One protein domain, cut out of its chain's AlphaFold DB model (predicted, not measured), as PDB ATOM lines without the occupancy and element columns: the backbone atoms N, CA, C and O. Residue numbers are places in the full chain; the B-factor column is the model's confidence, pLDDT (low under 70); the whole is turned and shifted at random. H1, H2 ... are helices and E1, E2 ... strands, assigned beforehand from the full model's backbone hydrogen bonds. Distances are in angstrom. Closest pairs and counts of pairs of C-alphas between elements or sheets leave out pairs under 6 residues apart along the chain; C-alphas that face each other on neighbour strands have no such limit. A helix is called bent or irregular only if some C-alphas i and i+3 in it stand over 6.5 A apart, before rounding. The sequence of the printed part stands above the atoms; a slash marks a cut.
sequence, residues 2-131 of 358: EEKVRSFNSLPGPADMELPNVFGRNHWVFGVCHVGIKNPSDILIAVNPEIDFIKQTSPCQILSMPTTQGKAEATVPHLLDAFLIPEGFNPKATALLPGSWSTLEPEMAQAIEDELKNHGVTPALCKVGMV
ATOM      1  N   GLU A   2     220.571 169.932 182.360       97.50
ATOM      2  CA  GLU A   2     221.213 170.477 183.577       97.50
ATOM      3  C   GLU A   2     221.037 171.993 183.780       97.50
ATOM      4  O   GLU A   2     220.654 172.433 184.859       97.50
ATOM      5  N   GLU A   3     221.269 172.804 182.742       97.44
ATOM      6  CA  GLU A   3     221.071 174.262 182.799       97.44
ATOM      7  C   GLU A   3     219.621 174.641 183.131       97.44
ATOM      8  O   GLU A   3     219.372 175.558 183.913       97.44
ATOM      9  N   LYS A   4     218.665 173.888 182.581       97.31
ATOM     10  CA  LYS A   4     217.235 174.083 182.811       97.31
ATOM     11  C   LYS A   4     216.876 173.806 184.266       97.31
ATOM     12  O   LYS A   4     216.218 174.627 184.894       97.31
ATOM     13  N   VAL A   5     217.362 172.694 184.816       97.94
ATOM     14  CA  VAL A   5     217.157 172.341 186.228       97.94
ATOM     15  C   VAL A   5     217.807 173.367 187.145       97.94
ATOM     16  O   VAL A   5     217.181 173.804 188.103       97.94
ATOM     17  N   ARG A   6     219.035 173.802 186.836       97.94
ATOM     18  CA  ARG A   6     219.725 174.846 187.604       97.94
ATOM     19  C   ARG A   6     218.918 176.143 187.620       97.94
ATOM     20  O   ARG A   6     218.731 176.720 188.685       97.94
ATOM     21  N   SER A   7     218.423 176.564 186.457       97.19
ATOM     22  CA  SER A   7     217.592 177.763 186.323       97.19
ATOM     23  C   SER A   7     216.287 177.613 187.102       97.19
ATOM     24  O   SER A   7     215.921 178.504 187.860       97.19
ATOM     25  N   PHE A   8     215.626 176.460 186.990       97.12
ATOM     26  CA  PHE A   8     214.369 176.181 187.679       97.12
ATOM     27  C   PHE A   8     214.557 176.180 189.198       97.12
ATOM     28  O   PHE A   8     213.859 176.902 189.896       97.12
ATOM     29  N   ASN A   9     215.563 175.470 189.716       97.25
ATOM     30  CA  ASN A   9     215.874 175.435 191.148       97.25
ATOM     31  C   ASN A   9     216.323 176.800 191.706       97.25
ATOM     32  O   ASN A   9     216.327 176.972 192.921       97.25
ATOM     33  N   SER A  10     216.719 177.752 190.849       96.38
ATOM     34  CA  SER A  10     217.071 179.121 191.252       96.38
ATOM     35  C   SER A  10     215.880 180.083 191.305       96.38
ATOM     36  O   SER A  10     216.039 181.218 191.756       96.38
ATOM     37  N   LEU A  11     214.701 179.656 190.837       95.38
ATOM     38  CA  LEU A  11     213.488 180.460 190.926       95.38
ATOM     39  C   LEU A  11     213.077 180.648 192.402       95.38
ATOM     40  O   LEU A  11     213.232 179.721 193.198       95.38
ATOM     41  N   PRO A  12     212.527 181.818 192.774       94.00
ATOM     42  CA  PRO A  12     212.035 182.053 194.127       94.00
ATOM     43  C   PRO A  12     210.925 181.063 194.500       94.00
ATOM     44  O   PRO A  12     210.013 180.789 193.707       94.00
ATOM     45  N   GLY A  13     211.018 180.518 195.714       88.81
ATOM     46  CA  GLY A  13     210.052 179.580 196.262       88.81
ATOM     47  C   GLY A  13     208.796 180.276 196.799       88.81
ATOM     48  O   GLY A  13     208.835 181.458 197.140       88.81
ATOM     49  N   PRO A  14     207.677 179.548 196.970       78.62
ATOM     50  CA  PRO A  14     206.475 180.105 197.592       78.62
ATOM     51  C   PRO A  14     206.708 180.590 199.029       78.62
ATOM     52  O   PRO A  14     206.039 181.512 199.473       78.62
ATOM     53  N   ALA A  15     207.641 179.968 199.759       78.06
ATOM     54  CA  ALA A  15     207.986 180.360 201.126       78.06
ATOM     55  C   ALA A  15     208.782 181.675 201.191       78.06
ATOM     56  O   ALA A  15     208.736 182.358 202.210       78.06
ATOM     57  N   ASP A  16     209.478 182.035 200.110       72.19
ATOM     58  CA  ASP A  16     210.258 183.276 200.020       72.19
ATOM     59  C   ASP A  16     209.368 184.486 199.710       72.19
ATOM     60  O   ASP A  16     209.808 185.636 199.760       72.19
ATOM     61  N   MET A  17     208.105 184.232 199.371       66.44
ATOM     62  CA  MET A  17     207.131 185.252 199.058       66.44
ATOM     63  C   MET A  17     206.189 185.458 200.238       66.44
ATOM     64  O   MET A  17     205.260 184.685 200.452       66.44
ATOM     65  N   GLU A  18     206.357 186.582 200.941       57.88
ATOM     66  CA  GLU A  18     205.320 187.180 201.795       57.88
ATOM     67  C   GLU A  18     204.161 187.726 200.941       57.88
ATOM     68  O   GLU A  18     203.696 188.855 201.112       57.88
ATOM     69  N   LEU A  19     203.708 186.959 199.948       59.28
ATOM     70  CA  LEU A  19     202.528 187.344 199.211       59.28
ATOM     71  C   LEU A  19     201.337 187.173 200.158       59.28
ATOM     72  O   LEU A  19     201.158 186.095 200.736       59.28
ATOM     73  N   PRO A  20     200.516 188.219 200.347       56.41
ATOM     74  CA  PRO A  20     199.278 188.070 201.090       56.41
ATOM     75  C   PRO A  20     198.469 186.924 200.463       56.41
ATOM     76  O   PRO A  20     198.571 186.702 199.256       56.41
ATOM     77  N   ASN A  21     197.667 186.220 201.274       58.06
ATOM     78  CA  ASN A  21     196.820 185.045 200.952       58.06
ATOM     79  C   ASN A  21     195.895 185.166 199.707       58.06
ATOM     80  O   ASN A  21     195.038 184.319 199.478       58.06
ATOM     81  N   VAL A  22     196.035 186.222 198.913       57.38
ATOM     82  CA  VAL A  22     195.306 186.562 197.696       57.38
ATOM     83  C   VAL A  22     195.494 185.523 196.582       57.38
ATOM     84  O   VAL A  22     194.570 185.327 195.804       57.38
ATOM     85  N   PHE A  23     196.637 184.832 196.501       61.75
ATOM     86  CA  PHE A  23     196.946 183.921 195.380       61.75
ATOM     87  C   PHE A  23     196.568 182.446 195.598       61.75
ATOM     88  O   PHE A  23     196.959 181.589 194.807       61.75
ATOM     89  N   GLY A  24     195.797 182.139 196.646       71.62
ATOM     90  CA  GLY A  24     195.431 180.759 196.967       71.62
ATOM     91  C   GLY A  24     196.655 179.860 197.183       71.62
ATOM     92  O   GLY A  24     197.774 180.312 197.436       71.62
ATOM     93  N   ARG A  25     196.453 178.548 197.111       82.19
ATOM     94  CA  ARG A  25     197.531 177.563 197.115       82.19
ATOM     95  C   ARG A  25     198.207 177.574 195.751       82.19
ATOM     96  O   ARG A  25     197.575 177.369 194.720       82.19
ATOM     97  N   ASN A  26     199.529 177.705 195.760       89.75
ATOM     98  CA  ASN A  26     200.367 177.536 194.575       89.75
ATOM     99  C   ASN A  26     200.489 176.038 194.198       89.75
ATOM    100  O   ASN A  26     201.564 175.441 194.284       89.75
ATOM    101  N   HIS A  27     199.360 175.399 193.877       92.88
ATOM    102  CA  HIS A  27     199.267 174.006 193.448       92.88
ATOM    103  C   HIS A  27     198.881 173.936 191.973       92.88
ATOM    104  O   HIS A  27     197.894 174.541 191.563       92.88
ATOM    105  N   TRP A  28     199.618 173.154 191.192       94.81
ATOM    106  CA  TRP A  28     199.393 173.029 189.754       94.81
ATOM    107  C   TRP A  28     198.965 171.618 189.373       94.81
ATOM    108  O   TRP A  28     199.554 170.638 189.812       94.81
ATOM    109  N   VAL A  29     197.960 171.503 188.517       94.25
ATOM    110  CA  VAL A  29     197.556 170.243 187.894       94.25
ATOM    111  C   VAL A  29     198.008 170.280 186.449       94.25
ATOM    112  O   VAL A  29     197.580 171.158 185.705       94.25
ATOM    113  N   PHE A  30     198.847 169.341 186.033       96.44
ATOM    114  CA  PHE A  30     199.315 169.277 184.656       96.44
ATOM    115  C   PHE A  30     198.878 168.002 183.940       96.44
ATOM    116  O   PHE A  30     198.541 166.988 184.554       96.44
ATOM    117  N   GLY A  31     198.865 168.079 182.616       95.12
ATOM    118  CA  GLY A  31     198.573 166.974 181.718       95.12
ATOM    119  C   GLY A  31     199.038 167.287 180.301       95.12
ATOM    120  O   GLY A  31     199.462 168.404 180.001       95.12
ATOM    121  N   VAL A  32     198.954 166.287 179.431       93.94
ATOM    122  CA  VAL A  32     199.355 166.401 178.028       93.94
ATOM    123  C   VAL A  32     198.147 166.131 177.141       93.94
ATOM    124  O   VAL A  32     197.417 165.164 177.356       93.94
ATOM    125  N   CYS A  33     197.920 166.978 176.139       91.88
ATOM    126  CA  CYS A  33     196.866 166.774 175.151       91.88
ATOM    127  C   CYS A  33     197.412 166.825 173.725       91.88
ATOM    128  O   CYS A  33     198.375 167.531 173.432       91.88
ATOM    129  N   HIS A  34     196.779 166.069 172.833       90.62
ATOM    130  CA  HIS A  34     197.085 166.093 171.410       90.62
ATOM    131  C   HIS A  34     196.275 167.188 170.715       90.62
ATOM    132  O   HIS A  34     195.059 167.264 170.913       90.62
ATOM    133  N   VAL A  35     196.911 167.993 169.861       83.31
ATOM    134  CA  VAL A  35     196.214 168.998 169.051       83.31
ATOM    135  C   VAL A  35     196.385 168.691 167.566       83.31
ATOM    136  O   VAL A  35     197.488 168.730 167.020       83.31
ATOM    137  N   GLY A  36     195.259 168.421 166.899       78.81
ATOM    138  CA  GLY A  36     195.176 168.111 165.470       78.81
ATOM    139  C   GLY A  36     195.337 169.332 164.559       78.81
ATOM    140  O   GLY A  36     194.455 169.628 163.758       78.81
ATOM    141  N   ILE A  37     196.439 170.074 164.690       79.00
ATOM    142  CA  ILE A  37     196.833 171.106 163.716       79.00
ATOM    143  C   ILE A  37     197.560 170.469 162.520       79.00
ATOM    144  O   ILE A  37     197.931 169.298 162.558       79.00
ATOM    145  N   LYS A  38     197.794 171.245 161.446       75.88
ATOM    146  CA  LYS A  38     198.434 170.788 160.188       75.88
ATOM    147  C   LYS A  38     199.734 169.992 160.409       75.88
ATOM    148  O   LYS A  38     200.045 169.124 159.602       75.88
ATOM    149  N   ASN A  39     200.441 170.274 161.505       76.56
ATOM    150  CA  ASN A  39     201.536 169.466 162.030       76.56
ATOM    151  C   ASN A  39     201.141 168.963 163.427       76.56
ATOM    152  O   ASN A  39     201.326 169.718 164.383       76.56
ATOM    153  N   PRO A  40     200.572 167.751 163.556       76.19
ATOM    154  CA  PRO A  40     200.081 167.246 164.830       76.19
ATOM    155  C   PRO A  40     201.162 167.351 165.903       76.19
ATOM    156  O   PRO A  40     202.293 166.904 165.704       76.19
ATOM    157  N   SER A  41     200.816 167.975 167.021       91.56
ATOM    158  CA  SER A  41     201.741 168.173 168.128       91.56
ATOM    159  C   SER A  41     201.009 168.017 169.441       91.56
ATOM    160  O   SER A  41     199.840 168.392 169.562       91.56
ATOM    161  N   ASP A  42     201.727 167.525 170.433       94.50
ATOM    162  CA  ASP A  42     201.234 167.495 171.791       94.50
ATOM    163  C   ASP A  42     201.515 168.841 172.469       94.50
ATOM    164  O   ASP A  42     202.462 169.564 172.122       94.50
ATOM    165  N   ILE A  43     200.671 169.181 173.436       92.88
ATOM    166  CA  ILE A  43     200.795 170.360 174.286       92.88
ATOM    167  C   ILE A  43     200.778 169.887 175.732       92.88
ATOM    168  O   ILE A  43     199.859 169.180 176.151       92.88
ATOM    169  N   LEU A  44     201.780 170.307 176.498       96.00
ATOM    170  CA  LEU A  44     201.748 170.198 177.948       96.00
ATOM    171  C   LEU A  44     201.014 171.411 178.505       96.00
ATOM    172  O   LEU A  44     201.358 172.548 178.187       96.00
ATOM    173  N   ILE A  45     200.011 171.165 179.340       94.00
ATOM    174  CA  ILE A  45     199.205 172.195 179.991       94.00
ATOM    175  C   ILE A  45     199.322 171.989 181.496       94.00
ATOM    176  O   ILE A  45     199.055 170.895 181.984       94.00
ATOM    177  N   ALA A  46     199.686 173.036 182.230       95.25
ATOM    178  CA  ALA A  46     199.653 173.092 183.685       95.25
ATOM    179  C   ALA A  46     198.668 174.181 184.120       95.25
ATOM    180  O   ALA A  46     198.767 175.324 183.685       95.25
ATOM    181  N   VAL A  47     197.716 173.832 184.975       91.44
ATOM    182  CA  VAL A  47     196.638 174.712 185.433       91.44
ATOM    183  C   VAL A  47     196.729 174.873 186.941       91.44
ATOM    184  O   VAL A  47     196.789 173.875 187.657       91.44
ATOM    185  N   ASN A  48     196.697 176.105 187.438       90.75
ATOM    186  CA  ASN A  48     196.430 176.366 188.845       90.75
ATOM    187  C   ASN A  48     194.909 176.525 189.027       90.75
ATOM    188  O   ASN A  48     194.354 177.528 188.579       90.75
ATOM    189  N   PRO A  49     194.223 175.553 189.655       79.19
ATOM    190  CA  PRO A  49     192.766 175.542 189.738       79.19
ATOM    191  C   PRO A  49     192.190 176.562 190.728       79.19
ATOM    192  O   PRO A  49     190.974 176.710 190.774       79.19
ATOM    193  N   GLU A  50     193.009 177.201 191.571       74.94
ATOM    194  CA  GLU A  50     192.520 178.185 192.548       74.94
ATOM    195  C   GLU A  50     192.498 179.612 191.996       74.94
ATOM    196  O   GLU A  50     191.677 180.415 192.427       74.94
ATOM    197  N   ILE A  51     193.376 179.921 191.040       78.69
ATOM    198  CA  ILE A  51     193.501 181.260 190.440       78.69
ATOM    199  C   ILE A  51     193.244 181.266 188.927       78.69
ATOM    200  O   ILE A  51     193.463 182.285 188.280       78.69
ATOM    201  N   ASP A  52     192.822 180.133 188.358       76.50
ATOM    202  CA  ASP A  52     192.554 179.938 186.924       76.50
ATOM    203  C   ASP A  52     193.725 180.326 185.999       76.50
ATOM    204  O   ASP A  52     193.549 180.700 184.837       76.50
ATOM    205  N   PHE A  53     194.960 180.199 186.492       84.00
ATOM    206  CA  PHE A  53     196.155 180.412 185.679       84.00
ATOM    207  C   PHE A  53     196.506 179.165 184.878       84.00
ATOM    208  O   PHE A  53     196.474 178.045 185.387       84.00
ATOM    209  N   ILE A  54     196.914 179.374 183.626       88.25
ATOM    210  CA  ILE A  54     197.336 178.310 182.718       88.25
ATOM    211  C   ILE A  54     198.750 178.608 182.230       88.25
ATOM    212  O   ILE A  54     199.046 179.697 181.738       88.25
ATOM    213  N   LYS A  55     199.616 177.608 182.336       92.44
ATOM    214  CA  LYS A  55     200.927 177.550 181.698       92.44
ATOM    215  C   LYS A  55     200.881 176.464 180.631       92.44
ATOM    216  O   LYS A  55     200.275 175.415 180.837       92.44
ATOM    217  N   GLN A  56     201.506 176.716 179.488       93.44
ATOM    218  CA  GLN A  56     201.545 175.751 178.393       93.44
ATOM    219  C   GLN A  56     202.910 175.734 177.717       93.44
ATOM    220  O   GLN A  56     203.549 176.778 177.578       93.44
ATOM    221  N   THR A  57     203.327 174.561 177.254       93.12
ATOM    222  CA  THR A  57     204.530 174.382 176.437       93.12
ATOM    223  C   THR A  57     204.214 173.505 175.231       93.12
ATOM    224  O   THR A  57     203.524 172.490 175.320       93.12
ATOM    225  N   SER A  58     204.657 173.960 174.058       87.44
ATOM    226  CA  SER A  58     204.429 173.313 172.762       87.44
ATOM    227  C   SER A  58     205.443 173.833 171.731       87.44
ATOM    228  O   SER A  58     205.999 174.916 171.943       87.44
ATOM    229  N   PRO A  59     205.660 173.123 170.611       86.06
ATOM    230  CA  PRO A  59     205.194 171.765 170.323       86.06
ATOM    231  C   PRO A  59     206.019 170.705 171.074       86.06
ATOM    232  O   PRO A  59     207.219 170.880 171.277       86.06
ATOM    233  N   CYS A  60     205.389 169.591 171.451       86.81
ATOM    234  CA  CYS A  60     206.084 168.417 171.987       86.81
ATOM    235  C   CYS A  60     205.562 167.106 171.362       86.81
ATOM    236  O   CYS A  60     204.516 167.095 170.715       86.81
ATOM    237  N   GLN A  61     206.327 166.017 171.489       92.81
ATOM    238  CA  GLN A  61     205.979 164.669 171.005       92.81
ATOM    239  C   GLN A  61     205.988 163.690 172.184       92.81
ATOM    240  O   GLN A  61     206.828 162.799 172.273       92.81
ATOM    241  N   ILE A  62     205.101 163.914 173.148       94.44
ATOM    242  CA  ILE A  62     205.066 163.147 174.396       94.44
ATOM    243  C   ILE A  62     204.175 161.915 174.232       94.44
ATOM    244  O   ILE A  62     204.575 160.809 174.577       94.44
ATOM    245  N   LEU A  63     202.970 162.071 173.683       94.06
ATOM    246  CA  LEU A  63     201.969 161.005 173.607       94.06
ATOM    247  C   LEU A  63     202.375 159.889 172.642       94.06
ATOM    248  O   LEU A  63     201.944 158.751 172.823       94.06
ATOM    249  N   SER A  64     203.236 160.193 171.670       93.88
ATOM    250  CA  SER A  64     203.829 159.212 170.758       93.88
ATOM    251  C   SER A  64     204.895 158.322 171.406       93.88
ATOM    252  O   SER A  64     205.324 157.354 170.779       93.88
ATOM    253  N   MET A  65     205.350 158.625 172.627       96.94
ATOM    254  CA  MET A  65     206.352 157.802 173.305       96.94
ATOM    255  C   MET A  65     205.751 156.450 173.733       96.94
ATOM    256  O   MET A  65     204.665 156.415 174.321       96.94
ATOM    257  N   PRO A  66     206.440 155.323 173.463       96.62
ATOM    258  CA  PRO A  66     205.869 153.984 173.627       96.62
ATOM    259  C   PRO A  66     205.786 153.520 175.084       96.62
ATOM    260  O   PRO A  66     205.011 152.620 175.397       96.62
ATOM    261  N   THR A  67     206.588 154.102 175.976       97.62
ATOM    262  CA  THR A  67     206.678 153.707 177.386       97.62
ATOM    263  C   THR A  67     206.322 154.877 178.293       97.62
ATOM    264  O   THR A  67     206.576 156.033 177.959       97.62
ATOM    265  N   THR A  68     205.768 154.590 179.472       97.50
ATOM    266  CA  THR A  68     205.479 155.610 180.496       97.50
ATOM    267  C   THR A  68     206.741 156.369 180.910       97.50
ATOM    268  O   THR A  68     206.699 157.586 181.053       97.50
ATOM    269  N   GLN A  69     207.875 155.671 181.004       98.19
ATOM    270  CA  GLN A  69     209.173 156.289 181.272       98.19
ATOM    271  C   GLN A  69     209.594 157.248 180.147       98.19
ATOM    272  O   GLN A  69     209.913 158.397 180.424       98.19
ATOM    273  N   GLY A  70     209.495 156.841 178.876       97.75
ATOM    274  CA  GLY A  70     209.811 157.725 177.746       97.75
ATOM    275  C   GLY A  70     208.877 158.938 177.664       97.75
ATOM    276  O   GLY A  70     209.302 160.038 177.319       97.75
ATOM    277  N   LYS A  71     207.602 158.773 178.051       97.81
ATOM    278  CA  LYS A  71     206.677 159.903 178.217       97.81
ATOM    279  C   LYS A  71     207.144 160.849 179.322       97.81
ATOM    280  O   LYS A  71     207.092 162.057 179.116       97.81
ATOM    281  N   ALA A  72     207.591 160.335 180.469       98.06
ATOM    282  CA  ALA A  72     208.098 161.148 181.575       98.06
ATOM    283  C   ALA A  72     209.376 161.913 181.191       98.06
ATOM    284  O   ALA A  72     209.419 163.129 181.374       98.06
ATOM    285  N   GLU A  73     210.341 161.238 180.560       98.06
ATOM    286  CA  GLU A  73     211.569 161.830 180.003       98.06
ATOM    287  C   GLU A  73     211.261 162.967 179.019       98.06
ATOM    288  O   GLU A  73     211.876 164.032 179.073       98.06
ATOM    289  N   ALA A  74     210.260 162.784 178.149       97.38
ATOM    290  CA  ALA A  74     209.802 163.834 177.243       97.38
ATOM    291  C   ALA A  74     209.030 164.954 177.971       97.38
ATOM    292  O   ALA A  74     209.120 166.119 177.589       97.38
ATOM    293  N   THR A  75     208.279 164.630 179.027       97.50
ATOM    294  CA  THR A  75     207.414 165.567 179.766       97.50
ATOM    295  C   THR A  75     208.206 166.529 180.642       97.50
ATOM    296  O   THR A  75     207.939 167.731 180.624       97.50
ATOM    297  N   VAL A  76     209.178 166.031 181.410       98.19
ATOM    298  CA  VAL A  76     209.890 166.818 182.429       98.19
ATOM    299  C   VAL A  76     210.531 168.092 181.856       98.19
ATOM    300  O   VAL A  76     210.294 169.164 182.418       98.19
ATOM    301  N   PRO A  77     211.268 168.066 180.727       98.00
ATOM    302  CA  PRO A  77     211.844 169.277 180.155       98.00
ATOM    303  C   PRO A  77     210.799 170.346 179.820       98.00
ATOM    304  O   PRO A  77     211.075 171.527 180.021       98.00
ATOM    305  N   HIS A  78     209.629 169.941 179.319       97.50
ATOM    306  CA  HIS A  78     208.533 170.842 178.958       97.50
ATOM    307  C   HIS A  78     207.765 171.349 180.180       97.50
ATOM    308  O   HIS A  78     207.301 172.490 180.177       97.50
ATOM    309  N   LEU A  79     207.663 170.534 181.232       97.44
ATOM    310  CA  LEU A  79     207.092 170.945 182.509       97.44
ATOM    311  C   LEU A  79     207.955 172.033 183.157       97.44
ATOM    312  O   LEU A  79     207.422 173.063 183.552       97.44
ATOM    313  N   LEU A  80     209.281 171.859 183.205       97.69
ATOM    314  CA  LEU A  80     210.187 172.875 183.760       97.69
ATOM    315  C   LEU A  80     210.150 174.184 182.955       97.69
ATOM    316  O   LEU A  80     210.078 175.262 183.545       97.69
ATOM    317  N   ASP A  81     210.133 174.103 181.619       96.25
ATOM    318  CA  ASP A  81     210.023 175.287 180.751       96.25
ATOM    319  C   ASP A  81     208.765 176.111 181.045       96.25
ATOM    320  O   ASP A  81     208.822 177.339 181.060       96.25
ATOM    321  N   ALA A  82     207.639 175.452 181.335       95.19
ATOM    322  CA  ALA A  82     206.372 176.122 181.623       95.19
ATOM    323  C   ALA A  82     206.476 177.089 182.822       95.19
ATOM    324  O   ALA A  82     205.783 178.112 182.874       95.19
ATOM    325  N   PHE A  83     207.364 176.794 183.774       95.62
ATOM    326  CA  PHE A  83     207.602 177.604 184.970       95.62
ATOM    327  C   PHE A  83     208.794 178.549 184.855       95.62
ATOM    328  O   PHE A  83     208.825 179.541 185.572       95.62
ATOM    329  N   LEU A  84     209.732 178.296 183.941       95.25
ATOM    330  CA  LEU A  84     210.819 179.230 183.634       95.25
ATOM    331  C   LEU A  84     210.333 180.474 182.885       95.25
ATOM    332  O   LEU A  84     210.983 181.517 182.937       95.25
ATOM    333  N   ILE A  85     209.192 180.379 182.202       89.38
ATOM    334  CA  ILE A  85     208.557 181.524 181.556       89.38
ATOM    335  C   ILE A  85     207.837 182.367 182.632       89.38
ATOM    336  O   ILE A  85     206.970 181.827 183.339       89.38
ATOM    337  N   PRO A  86     208.163 183.674 182.758       84.69
ATOM    338  CA  PRO A  86     207.473 184.624 183.630       84.69
ATOM    339  C   PRO A  86     205.950 184.529 183.585       84.69
ATOM    340  O   PRO A  86     205.360 184.264 182.537       84.69
ATOM    341  N   GLU A  87     205.298 184.759 184.725       74.06
ATOM    342  CA  GLU A  87     203.839 184.706 184.796       74.06
ATOM    343  C   GLU A  87     203.168 185.889 184.092       74.06
ATOM    344  O   GLU A  87     203.464 187.062 184.327       74.06
ATOM    345  N   GLY A  88     202.194 185.557 183.243       64.62
ATOM    346  CA  GLY A  88     201.414 186.531 182.501       64.62
ATOM    347  C   GLY A  88     202.232 187.275 181.452       64.62
ATOM    348  O   GLY A  88     203.400 187.007 181.187       64.62
ATOM    349  N   PHE A  89     201.602 188.256 180.822       55.09
ATOM    350  CA  PHE A  89     202.261 188.968 179.736       55.09
ATOM    351  C   PHE A  89     203.198 190.093 180.241       55.09
ATOM    352  O   PHE A  89     203.493 191.012 179.480       55.09
ATOM    353  N   ASN A  90     203.515 190.169 181.542       66.62
ATOM    354  CA  ASN A  90     204.355 191.238 182.089       66.62
ATOM    355  C   ASN A  90     205.825 190.804 181.978       66.62
ATOM    356  O   ASN A  90     206.227 189.905 182.710       66.62
ATOM    357  N   PRO A  91     206.655 191.446 181.136       68.00
ATOM    358  CA  PRO A  91     208.061 191.063 180.981       68.00
ATOM    359  C   PRO A  91     208.887 191.264 182.260       68.00
ATOM    360  O   PRO A  91     210.017 190.796 182.336       68.00
ATOM    361  N   LYS A  92     208.342 191.970 183.260       77.25
ATOM    362  CA  LYS A  92     208.943 192.150 184.585       77.25
ATOM    363  C   LYS A  92     208.416 191.171 185.636       77.25
ATOM    364  O   LYS A  92     208.847 191.263 186.780       77.25
ATOM    365  N   ALA A  93     207.449 190.313 185.304       81.69
ATOM    366  CA  ALA A  93     207.003 189.299 186.246       81.69
ATOM    367  C   ALA A  93     208.158 188.336 186.527       81.69
ATOM    368  O   ALA A  93     208.885 187.926 185.623       81.69
ATOM    369  N   THR A  94     208.336 187.987 187.792       86.31
ATOM    370  CA  THR A  94     209.318 186.981 188.177       86.31
ATOM    371  C   THR A  94     208.690 185.610 187.965       86.31
ATOM    372  O   THR A  94     207.555 185.378 188.373       86.31
ATOM    373  N   ALA A  95     209.405 184.708 187.299       91.44
ATOM    374  CA  ALA A  95     209.032 183.300 187.255       91.44
ATOM    375  C   ALA A  95     209.066 182.710 188.674       91.44
ATOM    376  O   ALA A  95     209.961 183.034 189.456       91.44
ATOM    377  N   LEU A  96     208.093 181.861 189.008       92.56
ATOM    378  CA  LEU A  96     207.946 181.292 190.347       92.56
ATOM    379  C   LEU A  96     207.994 179.780 190.326       92.56
ATOM    380  O   LEU A  96     207.457 179.142 189.416       92.56
ATOM    381  N   LEU A  97     208.596 179.211 191.372       94.69
ATOM    382  CA  LEU A  97     208.448 177.789 191.626       94.69
ATOM    383  C   LEU A  97     206.979 177.476 191.939       94.69
ATOM    384  O   LEU A  97     206.344 178.204 192.711       94.69
ATOM    385  N   PRO A  98     206.434 176.368 191.411       95.00
ATOM    386  CA  PRO A  98     205.192 175.831 191.941       95.00
ATOM    387  C   PRO A  98     205.410 175.448 193.408       95.00
ATOM    388  O   PRO A  98     206.492 175.013 193.786       95.00
ATOM    389  N   GLY A  99     204.389 175.584 194.251       92.81
ATOM    390  CA  GLY A  99     204.458 175.081 195.627       92.81
ATOM    391  C   GLY A  99     204.238 173.576 195.707       92.81
ATOM    392  O   GLY A  99     204.754 172.905 196.595       92.81
ATOM    393  N   SER A 100     203.469 173.039 194.767       94.81
ATOM    394  CA  SER A 100     203.336 171.608 194.506       94.81
ATOM    395  C   SER A 100     202.698 171.409 193.136       94.81
ATOM    396  O   SER A 100     202.083 172.325 192.587       94.81
ATOM    397  N   TRP A 101     202.792 170.199 192.601       97.00
ATOM    398  CA  TRP A 101     202.070 169.838 191.390       97.00
ATOM    399  C   TRP A 101     201.524 168.419 191.434       97.00
ATOM    400  O   TRP A 101     201.917 167.598 192.267       97.00
ATOM    401  N   SER A 102     200.578 168.146 190.550       95.62
ATOM    402  CA  SER A 102     199.961 166.844 190.396       95.62
ATOM    403  C   SER A 102     199.568 166.560 188.950       95.62
ATOM    404  O   SER A 102     199.417 167.472 188.140       95.62
ATOM    405  N   THR A 103     199.386 165.281 188.634       95.19
ATOM    406  CA  THR A 103     198.853 164.822 187.344       95.19
ATOM    407  C   THR A 103     197.602 163.964 187.543       95.19
ATOM    408  O   THR A 103     197.311 163.480 188.643       95.19
ATOM    409  N   LEU A 104     196.827 163.807 186.469       89.56
ATOM    410  CA  LEU A 104     195.665 162.919 186.398       89.56
ATOM    411  C   LEU A 104     196.046 161.467 186.075       89.56
ATOM    412  O   LEU A 104     195.206 160.584 186.237       89.56
ATOM    413  N   GLU A 105     197.274 161.222 185.616       92.19
ATOM    414  CA  GLU A 105     197.754 159.912 185.167       92.19
ATOM    415  C   GLU A 105     198.622 159.252 186.259       92.19
ATOM    416  O   GLU A 105     199.772 159.655 186.442       92.19
ATOM    417  N   PRO A 106     198.113 158.238 186.994       89.94
ATOM    418  CA  PRO A 106     198.814 157.646 188.140       89.94
ATOM    419  C   PRO A 106     200.192 157.083 187.787       89.94
ATOM    420  O   PRO A 106     201.170 157.319 188.490       89.94
ATOM    421  N   GLU A 107     200.266 156.355 186.672       92.69
ATOM    422  CA  GLU A 107     201.504 155.733 186.196       92.69
ATOM    423  C   GLU A 107     202.537 156.790 185.792       92.69
ATOM    424  O   GLU A 107     203.730 156.636 186.048       92.69
ATOM    425  N   MET A 108     202.071 157.893 185.203       95.75
ATOM    426  CA  MET A 108     202.921 159.005 184.799       95.75
ATOM    427  C   MET A 108     203.426 159.801 186.009       95.75
ATOM    428  O   MET A 108     204.556 160.276 185.976       95.75
ATOM    429  N   ALA A 109     202.639 159.921 187.089       96.31
ATOM    430  CA  ALA A 109     203.045 160.637 188.301       96.31
ATOM    431  C   ALA A 109     204.353 160.080 188.878       96.31
ATOM    432  O   ALA A 109     205.298 160.836 189.096       96.31
ATOM    433  N   GLN A 110     204.422 158.756 189.059       96.62
ATOM    434  CA  GLN A 110     205.608 158.092 189.598       96.62
ATOM    435  C   GLN A 110     206.813 158.231 188.658       96.62
ATOM    436  O   GLN A 110     207.897 158.591 189.107       96.62
ATOM    437  N   ALA A 111     206.619 158.003 187.355       97.81
ATOM    438  CA  ALA A 111     207.699 158.110 186.374       97.81
ATOM    439  C   ALA A 111     208.267 159.540 186.283       97.81
ATOM    440  O   ALA A 111     209.478 159.722 186.224       97.81
ATOM    441  N   ILE A 112     207.410 160.568 186.328       98.12
ATOM    442  CA  ILE A 112     207.849 161.972 186.364       98.12
ATOM    443  C   ILE A 112     208.576 162.282 187.672       98.12
ATOM    444  O   ILE A 112     209.591 162.968 187.641       98.12
ATOM    445  N   GLU A 113     208.087 161.792 188.813       98.00
ATOM    446  CA  GLU A 113     208.766 161.971 190.099       98.00
ATOM    447  C   GLU A 113     210.193 161.401 190.070       98.00
ATOM    448  O   GLU A 113     211.136 162.072 190.496       98.00
ATOM    449  N   ASP A 114     210.368 160.190 189.544       98.06
ATOM    450  CA  ASP A 114     211.683 159.558 189.440       98.06
ATOM    451  C   ASP A 114     212.588 160.303 188.448       98.06
ATOM    452  O   ASP A 114     213.757 160.552 188.745       98.06
ATOM    453  N   GLU A 115     212.034 160.782 187.335       98.38
ATOM    454  CA  GLU A 115     212.769 161.571 186.347       98.38
ATOM    455  C   GLU A 115     213.207 162.951 186.876       98.38
ATOM    456  O   GLU A 115     214.338 163.391 186.655       98.38
ATOM    457  N   LEU A 116     212.356 163.625 187.658       98.12
ATOM    458  CA  LEU A 116     212.706 164.871 188.347       98.12
ATOM    459  C   LEU A 116     213.857 164.655 189.345       98.12
ATOM    460  O   LEU A 116     214.778 165.478 189.405       98.12
ATOM    461  N   LYS A 117     213.840 163.542 190.097       98.25
ATOM    462  CA  LYS A 117     214.933 163.168 191.014       98.25
ATOM    463  C   LYS A 117     216.228 162.900 190.254       98.25
ATOM    464  O   LYS A 117     217.266 163.426 190.653       98.25
ATOM    465  N   ASN A 118     216.164 162.137 189.162       98.19
ATOM    466  CA  ASN A 118     217.322 161.804 188.326       98.19
ATOM    467  C   ASN A 118     218.029 163.057 187.800       98.19
ATOM    468  O   ASN A 118     219.253 163.090 187.684       98.19
ATOM    469  N   HIS A 119     217.263 164.111 187.526       98.25
ATOM    470  CA  HIS A 119     217.783 165.378 187.034       98.25
ATOM    471  C   HIS A 119     218.190 166.381 188.121       98.25
ATOM    472  O   HIS A 119     218.723 167.437 187.782       98.25
ATOM    473  N   GLY A 120     217.998 166.065 189.406       97.88
ATOM    474  CA  GLY A 120     218.413 166.925 190.518       97.88
ATOM    475  C   GLY A 120     217.487 168.118 190.769       97.88
ATOM    476  O   GLY A 120     217.943 169.169 191.226       97.88
ATOM    477  N   VAL A 121     216.193 167.991 190.461       97.94
ATOM    478  CA  VAL A 121     215.186 168.975 190.888       97.94
ATOM    479  C   VAL A 121     215.087 168.974 192.419       97.94
ATOM    480  O   VAL A 121     215.330 167.959 193.073       97.94
ATOM    481  N   THR A 122     214.775 170.126 193.019       96.19
ATOM    482  CA  THR A 122     214.664 170.260 194.479       96.19
ATOM    483  C   THR A 122     213.721 169.194 195.070       96.19
ATOM    484  O   THR A 122     212.583 169.085 194.606       96.19
ATOM    485  N   PRO A 123     214.115 168.454 196.133       96.69
ATOM    486  CA  PRO A 123     213.358 167.299 196.636       96.69
ATOM    487  C   PRO A 123     211.880 167.560 196.953       96.69
ATOM    488  O   PRO A 123     211.047 166.676 196.767       96.69
ATOM    489  N   ALA A 124     211.539 168.773 197.400       93.88
ATOM    490  CA  ALA A 124     210.158 169.169 197.678       93.88
ATOM    491  C   ALA A 124     209.259 169.147 196.426       93.88
ATOM    492  O   ALA A 124     208.077 168.831 196.534       93.88
ATOM    493  N   LEU A 125     209.822 169.449 195.252       95.88
ATOM    494  CA  LEU A 125     209.113 169.495 193.970       95.88
ATOM    495  C   LEU A 125     209.250 168.208 193.159       95.88
ATOM    496  O   LEU A 125     208.488 168.000 192.222       95.88
ATOM    497  N   CYS A 126     210.151 167.301 193.539       97.19
ATOM    498  CA  CYS A 126     210.178 165.967 192.942       97.19
ATOM    499  C   CYS A 126     208.893 165.186 193.221       97.19
ATOM    500  O   CYS A 126     208.510 164.353 192.413       97.19
ATOM    501  N   LYS A 127     208.209 165.459 194.340       96.50
ATOM    502  CA  LYS A 127     206.968 164.767 194.686       96.50
ATOM    503  C   LYS A 127     205.840 165.178 193.740       96.50
ATOM    504  O   LYS A 127     205.317 166.290 193.839       96.50
ATOM    505  N   VAL A 128     205.423 164.262 192.872       96.75
ATOM    506  CA  VAL A 128     204.297 164.491 191.962       96.75
ATOM    507  C   VAL A 128     203.041 163.916 192.594       96.75
ATOM    508  O   VAL A 128     202.875 162.707 192.739       96.75
ATOM    509  N   GLY A 129     202.134 164.802 193.001       93.12
ATOM    510  CA  GLY A 129     200.842 164.382 193.514       93.12
ATOM    511  C   GLY A 129     200.021 163.674 192.440       93.12
ATOM    512  O   GLY A 129     200.142 163.930 191.242       93.12
ATOM    513  N   MET A 130     199.100 162.834 192.878       88.50
ATOM    514  CA  MET A 130     197.993 162.431 192.031       88.50
ATOM    515  C   MET A 130     196.787 163.281 192.379       88.50
ATOM    516  O   MET A 130     196.419 163.393 193.553       88.50
ATOM    517  N   VAL A 131     196.114 163.813 191.362       80.81
ATOM    518  CA  VAL A 131     194.742 164.271 191.552       80.81
ATOM    519  C   VAL A 131     193.881 163.022 191.686       80.81
ATOM    520  O   VAL A 131     193.292 162.537 190.718       80.81
TER     521      VAL A 131
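AT A GLANCE: This is residues 2 to 131 of the 358 residues of the protein "MYND-type zinc finger protein samB" of Podospora comata (UniProt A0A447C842). A strongly twisted sheet of five strands is covered on one face by two helices, H2 slanting over E3 and E2 and H3 running over E4 and E5, which makes two layers. Off the sheet, H1 packs on residues 77 to 84 of H2, and the short H4 only grazes the sheet. The printed part has 130 residues, with four named helices and five named strands in the order H1 E1 E2 E3 H2 E4 H3 H4 E5. The mixed sheet runs E3 E2 E1 E4 E5, and the class is mixed, helices and strands. The whole is compact, with a radius of gyration of the C-alphas of 14.4 A and spans of 43 by 32 by 29 A.

HOW THE PARTS SIT: Start at H1, residues 2 to 9, which is not on the sheet; it touches residues 77 to 84 alone of H2, residues 68 to 84, at a steep tilt of 58 degrees, closest at the C-alphas of Phe 8 and Leu 84, 6.2 A. Next find E1, residues 27 to 35, E2, residues 41 to 48, and E3, residues 53 to 60, a meander, each strand the antiparallel neighbour of the one before. In the hairpin E1 and E2, N 31 and O 45 are 2.9 A apart; in the hairpin E2 and E3, N 46 and O 55 are 2.8 A apart. H2 is on the sheet at a height of 8.3 A, over E3 and only just over E2, on which 3 of its C-alphas fall; it is slantwise to the strands, at 53 degrees to E3 on the local plane. Its closest C-alphas to E3 are those of Ala 82 and Lys 55, 5.6 A. H2 is only just irregular, with C-alphas 74 and 77 6.50 A apart, and has a kink of 30 degrees near residue 75. E4, residues 100 to 103, is parallel to E1, with N 30 and O 102 2.9 A apart. E3, H2 and E4 form a split strand-helix-strand unit, two strands running the same way with E2 and E1 between them, its crossover right-handed. H3, residues 106 to 118, is on the same face as H2, along the strands, at a height of 9.5 A; the two helices touch at a steep tilt of 67 degrees, closest at the C-alphas of Ala 72 and Ile 112, 4.9 A. Residues 113 to 117 alone of H3 touch H4, residues 123 to 126, closest at the C-alphas of Glu 113 and Cys 126, 5.1 A. E5, residues 128 to 130, is parallel to E4, with N 129 and O 101 2.9 A apart; E4, H3, H4 and E5 form a strand-helix-strand unit, two parallel neighbour strands with helices between, its crossover right-handed. Every O i to N i+4 pair is within hydrogen-bond range in H1, 10 of 13 in H2 and 8 of 9 in H3; H4 is too short for such a pair.

IN THESE COORDINATES: Find C-alpha 2 at (221.213, 170.477, 183.577), where H1 begins its 10.5 A. E1 spans 25.1 A from C-alpha 27 at (199.267, 174.006, 193.448), E2 22.9 A and E3 20.7 A. H2 spans 24.4 A, E4 10.8 A, H3 19.0 A and H4 5.1 A; E5 spans 6.6 A and ends at C-alpha 130 at (197.993, 162.431, 192.031).

THE WHOLE: The C-alphas farthest apart are those of Glu 18 and Lys 38, 45.2 A. The printed part has no cut. The links from H1 to E1 and from H2 to E4 are long. Look for pLDDT under 70 at residues 17 to 23 and 88 to 91; the mean of the printed part is 89.3.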